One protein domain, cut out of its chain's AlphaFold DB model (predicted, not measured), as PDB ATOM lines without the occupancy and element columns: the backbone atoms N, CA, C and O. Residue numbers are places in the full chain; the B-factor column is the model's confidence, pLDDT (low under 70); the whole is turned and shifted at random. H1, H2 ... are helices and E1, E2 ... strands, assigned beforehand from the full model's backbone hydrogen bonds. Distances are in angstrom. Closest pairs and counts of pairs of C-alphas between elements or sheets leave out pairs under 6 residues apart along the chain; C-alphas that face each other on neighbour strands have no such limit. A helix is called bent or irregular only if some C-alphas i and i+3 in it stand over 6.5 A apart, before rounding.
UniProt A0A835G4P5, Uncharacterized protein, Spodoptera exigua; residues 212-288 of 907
ATOM      1  N   THR A 212       1.450 -54.037  -6.495       82.44
ATOM      2  CA  THR A 212       2.151 -52.759  -6.651       82.44
ATOM      3  C   THR A 212       1.288 -51.650  -6.061       82.44
ATOM      4  O   THR A 212       0.148 -51.468  -6.487       82.44
ATOM      5  N   ALA A 213       1.826 -50.919  -5.082       81.75
ATOM      6  CA  ALA A 213       1.179 -49.751  -4.495       81.75
ATOM      7  C   ALA A 213       1.703 -48.460  -5.147       81.75
ATOM      8  O   ALA A 213       2.910 -48.306  -5.321       81.75
ATOM      9  N   ILE A 214       0.804 -47.542  -5.507       83.94
ATOM     10  CA  ILE A 214       1.133 -46.223  -6.068       83.94
ATOM     11  C   ILE A 214       0.401 -45.150  -5.263       83.94
ATOM     12  O   ILE A 214      -0.825 -45.185  -5.149       83.94
ATOM     13  N   THR A 215       1.147 -44.187  -4.727       82.50
ATOM     14  CA  THR A 215       0.602 -43.024  -4.019       82.50
ATOM     15  C   THR A 215       0.254 -41.900  -4.994       82.50
ATOM     16  O   THR A 215       1.100 -41.504  -5.791       82.50
ATOM     17  N   VAL A 216      -0.962 -41.360  -4.904       82.06
ATOM     18  CA  VAL A 216      -1.487 -40.287  -5.769       82.06
ATOM     19  C   VAL A 216      -1.977 -39.139  -4.874       82.06
ATOM     20  O   VAL A 216      -3.140 -39.143  -4.461       82.06
ATOM     21  N   PRO A 217      -1.095 -38.201  -4.478       76.00
ATOM     22  CA  PRO A 217      -1.449 -37.120  -3.562       76.00
ATOM     23  C   PRO A 217      -2.224 -35.966  -4.216       76.00
ATOM     24  O   PRO A 217      -2.964 -35.291  -3.498       76.00
ATOM     25  N   GLN A 218      -2.066 -35.716  -5.523       77.44
ATOM     26  CA  GLN A 218      -2.691 -34.589  -6.234       77.44
ATOM     27  C   GLN A 218      -3.252 -34.992  -7.611       77.44
ATOM     28  O   GLN A 218      -2.905 -36.032  -8.170       77.44
ATOM     29  N   ASP A 219      -4.100 -34.140  -8.194       71.44
ATOM     30  CA  ASP A 219      -4.721 -34.376  -9.511       71.44
ATOM     31  C   ASP A 219      -3.698 -34.429 -10.659       71.44
ATOM     32  O   ASP A 219      -3.895 -35.133 -11.651       71.44
ATOM     33  N   LEU A 220      -2.570 -33.720 -10.520       73.88
ATOM     34  CA  LEU A 220      -1.490 -33.703 -11.514       73.88
ATOM     35  C   LEU A 220      -0.894 -35.109 -11.744       73.88
ATOM     36  O   LEU A 220      -0.528 -35.472 -12.869       73.88
ATOM     37  N   ASP A 221      -0.878 -35.927 -10.688       78.81
ATOM     38  CA  ASP A 221      -0.298 -37.271 -10.661       78.81
ATOM     39  C   ASP A 221      -1.159 -38.318 -11.392       78.81
ATOM     40  O   ASP A 221      -0.697 -39.430 -11.656       78.81
ATOM     41  N   LEU A 222      -2.396 -37.982 -11.789       78.94
ATOM     42  CA  LEU A 222      -3.267 -38.863 -12.584       78.94
ATOM     43  C   LEU A 222      -2.630 -39.243 -13.930       78.94
ATOM     44  O   LEU A 222      -2.790 -40.371 -14.410       78.94
ATOM     45  N   SER A 223      -1.872 -38.315 -14.519       78.38
ATOM     46  CA  SER A 223      -1.105 -38.543 -15.746       78.38
ATOM     47  C   SER A 223      -0.037 -39.629 -15.540       78.38
ATOM     48  O   SER A 223      -0.011 -40.623 -16.274       78.38
ATOM     49  N   LEU A 224       0.760 -39.502 -14.475       80.81
ATOM     50  CA  LEU A 224       1.804 -40.446 -14.066       80.81
ATOM     51  C   LEU A 224       1.223 -41.816 -13.697       80.81
ATOM     52  O   LEU A 224       1.739 -42.841 -14.144       80.81
ATOM     53  N   LEU A 225       0.105 -41.852 -12.968       84.38
ATOM     54  CA  LEU A 225      -0.632 -43.077 -12.645       84.38
ATOM     55  C   LEU A 225      -1.058 -43.832 -13.915       84.38
ATOM     56  O   LEU A 225      -0.936 -45.058 -13.987       84.38
ATOM     57  N   SER A 226      -1.547 -43.110 -14.930       84.25
ATOM     58  CA  SER A 226      -1.976 -43.718 -16.192       84.25
ATOM     59  C   SER A 226      -0.805 -44.344 -16.965       84.25
ATOM     60  O   SER A 226      -0.957 -45.443 -17.500       84.25
ATOM     61  N   ALA A 227       0.370 -43.704 -16.954       82.44
ATOM     62  CA  ALA A 227       1.597 -44.231 -17.549       82.44
ATOM     63  C   ALA A 227       2.152 -45.427 -16.752       82.44
ATOM     64  O   ALA A 227       2.506 -46.452 -17.334       82.44
ATOM     65  N   ALA A 228       2.143 -45.356 -15.419       82.88
ATOM     66  CA  ALA A 228       2.565 -46.454 -14.554       82.88
ATOM     67  C   ALA A 228       1.713 -47.718 -14.768       82.88
ATOM     68  O   ALA A 228       2.264 -48.810 -14.903       82.88
ATOM     69  N   ARG A 229       0.383 -47.584 -14.913       84.06
ATOM     70  CA  ARG A 229      -0.502 -48.711 -15.272       84.06
ATOM     71  C   ARG A 229      -0.188 -49.294 -16.655       84.06
ATOM     72  O   ARG A 229      -0.417 -50.483 -16.868       84.06
ATOM     73  N   GLN A 230       0.323 -48.504 -17.601       83.94
ATOM     74  CA  GLN A 230       0.686 -49.033 -18.919       83.94
ATOM     75  C   GLN A 230       1.903 -49.962 -18.867       83.94
ATOM     76  O   GLN A 230       1.914 -50.949 -19.600       83.94
ATOM     77  N   ASN A 231       2.848 -49.688 -17.963       83.06
ATOM     78  CA  ASN A 231       4.086 -50.450 -17.782       83.06
ATOM     79  C   ASN A 231       3.949 -51.666 -16.843       83.06
ATOM     80  O   ASN A 231       4.898 -52.436 -16.702       83.06
ATOM     81  N   LEU A 232       2.795 -51.855 -16.190       84.38
ATOM     82  CA  LEU A 232       2.540 -53.039 -15.367       84.38
ATOM     83  C   LEU A 232       2.218 -54.267 -16.239       84.38
ATOM     84  O   LEU A 232       1.422 -54.158 -17.177       84.38
ATOM     85  N   PRO A 233       2.765 -55.454 -15.913       80.38
ATOM     86  CA  PRO A 233       2.399 -56.696 -16.587       80.38
ATOM     87  C   PRO A 233       0.944 -57.092 -16.284       80.38
ATOM     88  O   PRO A 233       0.318 -56.614 -15.329       80.38
ATOM     89  N   SER A 234       0.395 -57.974 -17.120       78.81
ATOM     90  CA  SER A 234      -0.998 -58.407 -17.011       78.81
ATOM     91  C   SER A 234      -1.270 -59.199 -15.725       78.81
ATOM     92  O   SER A 234      -0.393 -59.852 -15.162       78.81
ATOM     93  N   LYS A 235      -2.516 -59.117 -15.245       75.50
ATOM     94  CA  LYS A 235      -3.042 -59.720 -14.005       75.50
ATOM     95  C   LYS A 235      -2.415 -59.234 -12.686       75.50
ATOM     96  O   LYS A 235      -2.900 -59.624 -11.628       75.50
ATOM     97  N   HIS A 236      -1.431 -58.329 -12.697       82.38
ATOM     98  CA  HIS A 236      -0.917 -57.717 -11.461       82.38
ATOM     99  C   HIS A 236      -2.002 -56.954 -10.681       82.38
ATOM    100  O   HIS A 236      -2.882 -56.310 -11.269       82.38
ATOM    101  N   ARG A 237      -1.887 -56.976  -9.345       81.50
ATOM    102  CA  ARG A 237      -2.725 -56.194  -8.427       81.50
ATOM    103  C   ARG A 237      -2.152 -54.784  -8.287       81.50
ATOM    104  O   ARG A 237      -1.024 -54.613  -7.838       81.50
ATOM    105  N   LEU A 238      -2.945 -53.781  -8.653       86.19
ATOM    106  CA  LEU A 238      -2.605 -52.363  -8.527       86.19
ATOM    107  C   LEU A 238      -3.414 -51.758  -7.377       86.19
ATOM    108  O   LEU A 238      -4.640 -51.670  -7.462       86.19
ATOM    109  N   LEU A 239      -2.727 -51.335  -6.319       84.62
ATOM    110  CA  LEU A 239      -3.303 -50.586  -5.210       84.62
ATOM    111  C   LEU A 239      -2.975 -49.100  -5.384       84.62
ATOM    112  O   LEU A 239      -1.811 -48.715  -5.434       84.62
ATOM    113  N   ILE A 240      -4.000 -48.264  -5.469       86.81
ATOM    114  CA  ILE A 240      -3.863 -46.811  -5.552       86.81
ATOM    115  C   ILE A 240      -4.158 -46.253  -4.167       86.81
ATOM    116  O   ILE A 240      -5.239 -46.501  -3.639       86.81
ATOM    117  N   VAL A 241      -3.216 -45.515  -3.588       84.94
ATOM    118  CA  VAL A 241      -3.342 -44.901  -2.261       84.94
ATOM    119  C   VAL A 241      -3.392 -43.389  -2.429       84.94
ATOM    120  O   VAL A 241      -2.491 -42.805  -3.023       84.94
ATOM    121  N   CYS A 242      -4.424 -42.729  -1.918       84.44
ATOM    122  CA  CYS A 242      -4.549 -41.274  -1.982       84.44
ATOM    123  C   CYS A 242      -5.073 -40.692  -0.658       84.44
ATOM    124  O   CYS A 242      -5.660 -41.417   0.151       84.44
ATOM    125  N   PRO A 243      -4.853 -39.395  -0.386       81.19
ATOM    126  CA  PRO A 243      -5.497 -38.736   0.741       81.19
ATOM    127  C   PRO A 243      -7.021 -38.683   0.548       81.19
ATOM    128  O   PRO A 243      -7.526 -38.747  -0.571       81.19
ATOM    129  N   TYR A 244      -7.757 -38.542   1.649       75.25
ATOM    130  CA  TYR A 244      -9.192 -38.272   1.652       75.25
ATOM    131  C   TYR A 244      -9.471 -36.753   1.791       75.25
ATOM    132  O   TYR A 244      -8.876 -36.117   2.670       75.25
ATOM    133  N   PRO A 245     -10.386 -36.156   0.992       72.44
ATOM    134  CA  PRO A 245     -11.078 -36.731  -0.164       72.44
ATOM    135  C   PRO A 245     -10.125 -37.038  -1.322       72.44
ATOM    136  O   PRO A 245      -9.091 -36.392  -1.474       72.44
ATOM    137  N   ALA A 246     -10.501 -38.040  -2.121       74.81
ATOM    138  CA  ALA A 246      -9.716 -38.484  -3.267       74.81
ATOM    139  C   ALA A 246      -9.536 -37.361  -4.312       74.81
ATOM    140  O   ALA A 246     -10.469 -36.576  -4.492       74.81
ATOM    141  N   PRO A 247      -8.405 -37.348  -5.046       76.75
ATOM    142  CA  PRO A 247      -8.208 -36.533  -6.244       76.75
ATOM    143  C   PRO A 247      -9.381 -36.613  -7.233       76.75
ATOM    144  O   PRO A 247      -9.991 -37.680  -7.415       76.75
ATOM    145  N   GLN A 248      -9.668 -35.492  -7.890       68.50
ATOM    146  CA  GLN A 248     -10.815 -35.311  -8.770       68.50
ATOM    147  C   GLN A 248     -10.805 -36.355  -9.887       68.50
ATOM    148  O   GLN A 248      -9.766 -36.693 -10.454       68.50
ATOM    149  N   ASN A 249     -11.974 -36.893 -10.233       72.19
ATOM    150  CA  ASN A 249     -12.131 -37.937 -11.256       72.19
ATOM    151  C   ASN A 249     -11.355 -39.256 -11.016       72.19
ATOM    152  O   ASN A 249     -11.503 -40.188 -11.812       72.19
ATOM    153  N   LEU A 250     -10.582 -39.429  -9.936       82.56
ATOM    154  CA  LEU A 250      -9.833 -40.672  -9.701       82.56
ATOM    155  C   LEU A 250     -10.774 -41.878  -9.562       82.56
ATOM    156  O   LEU A 250     -10.534 -42.936 -10.149       82.56
ATOM    157  N   LYS A 251     -11.902 -41.711  -8.856       80.75
ATOM    158  CA  LYS A 251     -12.899 -42.780  -8.679       80.75
ATOM    159  C   LYS A 251     -13.514 -43.232 -10.012       80.75
ATOM    160  O   LYS A 251     -13.670 -44.436 -10.216       80.75
ATOM    161  N   SER A 252     -13.806 -42.313 -10.939       80.12
ATOM    162  CA  SER A 252     -14.378 -42.653 -12.254       80.12
ATOM    163  C   SER A 252     -13.351 -43.331 -13.174       80.12
ATOM    164  O   SER A 252     -13.684 -44.305 -13.858       80.12
ATOM    165  N   HIS A 253     -12.078 -42.918 -13.122       83.19
ATOM    166  CA  HIS A 253     -10.982 -43.611 -13.808       83.19
ATOM    167  C   HIS A 253     -10.805 -45.047 -13.300       83.19
ATOM    168  O   HIS A 253     -10.751 -45.978 -14.106       83.19
ATOM    169  N   VAL A 254     -10.815 -45.260 -11.979       85.38
ATOM    170  CA  VAL A 254     -10.738 -46.604 -11.380       85.38
ATOM    171  C   VAL A 254     -11.942 -47.466 -11.773       85.38
ATOM    172  O   VAL A 254     -11.754 -48.621 -12.156       85.38
ATOM    173  N   GLN A 255     -13.166 -46.926 -11.775       83.62
ATOM    174  CA  GLN A 255     -14.354 -47.644 -12.269       83.62
ATOM    175  C   GLN A 255     -14.218 -48.058 -13.742       83.62
ATOM    176  O   GLN A 255     -14.570 -49.186 -14.097       83.62
ATOM    177  N   LYS A 256     -13.671 -47.190 -14.605       85.06
ATOM    178  CA  LYS A 256     -13.393 -47.512 -16.015       85.06
ATOM    179  C   LYS A 256     -12.337 -48.612 -16.139       85.06
ATOM    180  O   LYS A 256     -12.534 -49.557 -16.898       85.06
ATOM    181  N   TRP A 257     -11.246 -48.525 -15.379       85.75
ATOM    182  CA  TRP A 257     -10.150 -49.500 -15.408       85.75
ATOM    183  C   TRP A 257     -10.547 -50.870 -14.853       85.75
ATOM    184  O   TRP A 257     -10.107 -51.881 -15.387       85.75
ATOM    185  N   ARG A 258     -11.443 -50.934 -13.862       85.12
ATOM    186  CA  ARG A 258     -11.972 -52.198 -13.315       85.12
ATOM    187  C   ARG A 258     -12.873 -52.987 -14.276       85.12
ATOM    188  O   ARG A 258     -13.230 -54.112 -13.948       85.12
ATOM    189  N   LYS A 259     -13.254 -52.440 -15.440       83.62
ATOM    190  CA  LYS A 259     -13.926 -53.211 -16.512       83.62
ATOM    191  C   LYS A 259     -12.949 -54.090 -17.301       83.62
ATOM    192  O   LYS A 259     -13.355 -55.085 -17.886       83.62
ATOM    193  N   ASP A 260     -11.671 -53.729 -17.292       80.94
ATOM    194  CA  ASP A 260     -10.574 -54.387 -18.001       80.94
ATOM    195  C   ASP A 260      -9.876 -55.390 -17.061       80.94
ATOM    196  O   ASP A 260      -8.770 -55.173 -16.558       80.94
ATOM    197  N   VAL A 261     -10.608 -56.468 -16.748       69.69
ATOM    198  CA  VAL A 261     -10.248 -57.466 -15.720       69.69
ATOM    199  C   VAL A 261      -9.032 -58.306 -16.122       69.69
ATOM    200  O   VAL A 261      -8.287 -58.753 -15.255       69.69
ATOM    201  N   GLU A 262      -8.800 -58.500 -17.422       72.00
ATOM    202  CA  GLU A 262      -7.655 -59.268 -17.929       72.00
ATOM    203  C   GLU A 262      -6.323 -58.526 -17.746       72.00
ATOM    204  O   GLU A 262      -5.268 -59.158 -17.629       72.00
ATOM    205  N   ARG A 263      -6.364 -57.187 -17.679       79.50
ATOM    206  CA  ARG A 263      -5.171 -56.348 -17.580       79.50
ATOM    207  C   ARG A 263      -4.658 -56.191 -16.152       79.50
ATOM    208  O   ARG A 263      -3.535 -56.600 -15.891       79.50
ATOM    209  N   ASN A 264      -5.426 -55.614 -15.223       77.69
ATOM    210  CA  ASN A 264      -4.989 -55.442 -13.826       77.69
ATOM    211  C   ASN A 264      -6.165 -55.467 -12.847       77.69
ATOM    212  O   ASN A 264      -7.213 -54.873 -13.100       77.69
ATOM    213  N   HIS A 265      -5.938 -56.026 -11.659       80.25
ATOM    214  CA  HIS A 265      -6.879 -55.914 -10.545       80.25
ATOM    215  C   HIS A 265      -6.630 -54.602  -9.789       80.25
ATOM    216  O   HIS A 265      -5.731 -54.520  -8.954       80.25
ATOM    217  N   VAL A 266      -7.399 -53.561 -10.129       85.69
ATOM    218  CA  VAL A 266      -7.241 -52.197  -9.588       85.69
ATOM    219  C   VAL A 266      -8.108 -51.977  -8.345       85.69
ATOM    220  O   VAL A 266      -9.320 -52.218  -8.379       85.69
ATOM    221  N   TYR A 267      -7.501 -51.461  -7.280       85.94
ATOM    222  CA  TYR A 267      -8.125 -51.131  -5.996       85.94
ATOM    223  C   TYR A 267      -7.781 -49.692  -5.596       85.94
ATOM    224  O   TYR A 267      -6.653 -49.258  -5.817       85.94
ATOM    225  N   LEU A 268      -8.734 -48.964  -5.006       86.38
ATOM    226  CA  LEU A 268      -8.530 -47.596  -4.521       86.38
ATOM    227  C   LEU A 268      -8.692 -47.528  -2.998       86.38
ATOM    228  O   LEU A 268      -9.725 -47.926  -2.454       86.38
ATOM    229  N   LEU A 269      -7.673 -46.982  -2.345       86.25
ATOM    230  CA  LEU A 269      -7.583 -46.722  -0.918       86.25
ATOM    231  C   LEU A 269      -7.496 -45.212  -0.679       86.25
ATOM    232  O   LEU A 269      -6.563 -44.573  -1.164       86.25
ATOM    233  N   THR A 270      -8.418 -44.654   0.103       84.38
ATOM    234  CA  THR A 270      -8.309 -43.273   0.604       84.38
ATOM    235  C   THR A 270      -8.022 -43.254   2.102       84.38
ATOM    236  O   THR A 270      -8.742 -43.915   2.854       84.38
ATOM    237  N   VAL A 271      -7.043 -42.462   2.535       81.75
ATOM    238  CA  VAL A 271      -6.619 -42.334   3.942       81.75
ATOM    239  C   VAL A 271      -6.840 -40.899   4.427       81.75
ATOM    240  O   VAL A 271      -6.486 -39.952   3.719       81.75
ATOM    241  N   ASN A 272      -7.429 -40.703   5.610       75.12
ATOM    242  CA  ASN A 272      -7.658 -39.357   6.140       75.12
ATOM    243  C   ASN A 272      -6.348 -38.672   6.596       75.12
ATOM    244  O   ASN A 272      -5.432 -39.304   7.119       75.12
ATOM    245  N   LYS A 273      -6.237 -37.358   6.363       61.69
ATOM    246  CA  LYS A 273      -4.979 -36.599   6.508       61.69
ATOM    247  C   LYS A 273      -4.497 -36.455   7.954       61.69
ATOM    248  O   LYS A 273      -3.295 -36.325   8.163       61.69
ATOM    249  N   GLU A 274      -5.401 -36.480   8.933       57.81
ATOM    250  CA  GLU A 274      -5.047 -36.328  10.356       57.81
ATOM    251  C   GLU A 274      -4.282 -37.549  10.916       57.81
ATOM    252  O   GLU A 274      -3.578 -37.427  11.913       57.81
ATOM    253  N   GLU A 275      -4.330 -38.699  10.233       56.88
ATOM    254  CA  GLU A 275      -3.685 -39.961  10.641       56.88
ATOM    255  C   GLU A 275      -2.329 -40.204   9.942       56.88
ATOM    256  O   GLU A 275      -1.735 -41.278  10.048       56.88
ATOM    257  N   GLY A 276      -1.819 -39.203   9.213       49.41
ATOM    258  CA  GLY A 276      -0.709 -39.302   8.251       49.41
ATOM    259  C   GLY A 276       0.698 -39.589   8.800       49.41
ATOM    260  O   GLY A 276       1.671 -39.155   8.189       49.41
ATOM    261  N   THR A 277       0.837 -40.286   9.933       46.44
ATOM    262  CA  THR A 277       2.137 -40.662  10.529       46.44
ATOM    263  C   THR A 277       2.284 -42.143  10.904       46.44
ATOM    264  O   THR A 277       3.392 -42.544  11.256       46.44
ATOM    265  N   SER A 278       1.237 -42.977  10.800       47.16
ATOM    266  CA  SER A 278       1.281 -44.379  11.269       47.16
ATOM    267  C   SER A 278       0.691 -45.432  10.315       47.16
ATOM    268  O   SER A 278       0.354 -46.525  10.760       47.16
ATOM    269  N   PHE A 279       0.533 -45.134   9.021       53.56
ATOM    270  CA  PHE A 279       0.014 -46.109   8.052       53.56
ATOM    271  C   PHE A 279       1.127 -47.013   7.495       53.56
ATOM    272  O   PHE A 279       1.945 -46.564   6.688       53.56
ATOM    273  N   PHE A 280       1.123 -48.294   7.872       58.72
ATOM    274  CA  PHE A 280       1.943 -49.332   7.243       58.72
ATOM    275  C   PHE A 280       1.123 -50.122   6.214       58.72
ATOM    276  O   PHE A 280      -0.040 -50.451   6.432       58.72
ATOM    277  N   ILE A 281       1.749 -50.462   5.082       59.53
ATOM    278  CA  ILE A 281       1.120 -51.265   4.014       59.53
ATOM    279  C   ILE A 281       0.775 -52.683   4.510       59.53
ATOM    280  O   ILE A 281      -0.154 -53.305   3.995       59.53
ATOM    281  N   ASP A 282       1.473 -53.173   5.535       57.28
ATOM    282  CA  ASP A 282       1.264 -54.502   6.116       57.28
ATOM    283  C   ASP A 282      -0.044 -54.621   6.930       57.28
ATOM    284  O   ASP A 282      -0.563 -55.726   7.082       57.28
ATOM    285  N   ASP A 283      -0.638 -53.501   7.368       61.34
ATOM    286  CA  ASP A 283      -1.920 -53.458   8.099       61.34
ATOM    287  C   ASP A 283      -3.157 -53.433   7.168       61.34
ATOM    288  O   ASP A 283      -4.290 -53.183   7.599       61.34
ATOM    289  N   LEU A 284      -2.967 -53.678   5.865       66.69
ATOM    290  CA  LEU A 284      -4.053 -53.717   4.885       66.69
ATOM    291  C   LEU A 284      -5.038 -54.869   5.162       66.69
ATOM    292  O   LEU A 284      -4.638 -56.034   5.229       66.69
ATOM    293  N   PRO A 285      -6.354 -54.601   5.217       64.62
ATOM    294  CA  PRO A 285      -7.340 -55.631   5.477       64.62
ATOM    295  C   PRO A 285      -7.528 -56.523   4.240       64.62
ATOM    296  O   PRO A 285      -7.709 -56.054   3.113       64.62
ATOM    297  N   ASP A 286      -7.582 -57.833   4.476       66.69
ATOM    298  CA  ASP A 286      -7.687 -58.939   3.498       66.69
ATOM    299  C   ASP A 286      -8.976 -58.945   2.624       66.69
ATOM    300  O   ASP A 286      -9.272 -59.896   1.894       66.69
ATOM    301  N   ILE A 287      -9.775 -57.879   2.699       64.19
ATOM    302  CA  ILE A 287     -11.180 -57.814   2.277       64.19
ATOM    303  C   ILE A 287     -11.317 -57.612   0.749       64.19
ATOM    304  O   ILE A 287     -12.315 -58.012   0.141       64.19
ATOM    305  N   ASN A 288     -10.281 -57.072   0.091       75.69
ATOM    306  CA  ASN A 288     -10.174 -56.945  -1.372       75.69
ATOM    307  C   ASN A 288     -11.391 -56.260  -2.045       75.69
ATOM    308  O   ASN A 288     -11.925 -56.762  -3.047       75.69
TER     309      ASN A 288
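Overview. This is residues 212 to 288 of the 907 residues of an uncharacterized protein of Spodoptera exigua (UniProt A0A835G4P5). A small sheet of three parallel strands has two helices, H1 and H2, side by side over one of its faces, while the last 16 printed residues, 273 to 288, leave the end of E3 and loop loosely past the sheet's other side as a long tail with no named element. The strands E1, E2 and E3 lie next to each other in the order in which they come along the chain, and each helix fills the step from one strand to the next. The printed part has 77 residues, with two named helices and three named strands in the order E1, H1, E2, H2, E3; the class is mixed, helices and strands. The whole is compact, with a radius of gyration of the C-alphas of 12.5 A, and the C-alphas span 36 by 28 by 19 A.

Arrangement. E1, residues 212 to 215, is an edge strand and is parallel to its neighbour E2, residues 237 to 244, with 19 degrees between their directions. N 214 and O 239 are within hydrogen-bond range at 2.9 A, as are N 241 and O 214 at 2.9 A. Between these strands comes H1, residues 219 to 231, which is on the sheet and lies over E1 and E2 at a height over the sheet of 9.6 A, with a local plane fitted to only just 6 C-alphas of the sheet. It runs along the strands, at 5 degrees to E1 on the local plane. Its closest C-alphas to E1 are those of Leu 225 and Ile 214, 7.5 A apart. The inner strand E2 is parallel to the other edge strand, E3, residues 265 to 272, at 22 degrees. There N 240 and O 267 are 2.9 A apart and N 269 and O 240 are 2.8 A apart, both within hydrogen-bond range. H2, residues 250 to 257, is on the same face of the sheet as H1. It lies over E3 at a height of 8.9 A, again with a local plane fitted to only just 6 C-alphas, and runs along the strands, at 6 degrees to E3 on the local plane. The closest C-alphas of H2 and E3 are those of Val 254 and Val 266, 6.8 A apart. H1 and H2 are close but not clearly touching, with the C-alphas of Leu 222 and Leu 250 closest at 7.4 A; they run the same way at a shallow tilt of 23 degrees. E1, H1, E2 and E2, H2, E3 are two strand-helix-strand units, each a pair of parallel neighbour strands with a helix between them in the chain, and both crossovers are right-handed. In H2 every O i to N i+4 pair is within hydrogen-bond range; in H1, 7 of 9 are.

Along the chain. E1 begins at C-alpha 212, at (2.151, -52.759, -6.651), and is 10.2 A long. H1 is 20.1 A from first to last C-alpha; it is neither bent nor irregular, but only just: C-alphas 220 and 223 are 6.4 A apart. E2 is 21.6 A long and H2 10.5 A, the latter beginning at C-alpha 250, at (-9.833, -40.672, -9.701). E3 is 23.5 A long and ends at C-alpha 272, at (-7.658, -39.357, 6.140).

Size, cuts and confidence. The two C-alphas farthest apart are those of Glu 262 and Glu 274, at 36.5 A. The printed part has no cut. The links from E1 to H1, H1 to E2 and E2 to H2 are tight, and that from H2 to E3 is short. The C-alphas of residues 273 to 288 lie 13 to 20 A from the mean of all C-alphas. The mean pLDDT of the printed part is 76.3; residues 248, 261 and 273 to 287 are under 70.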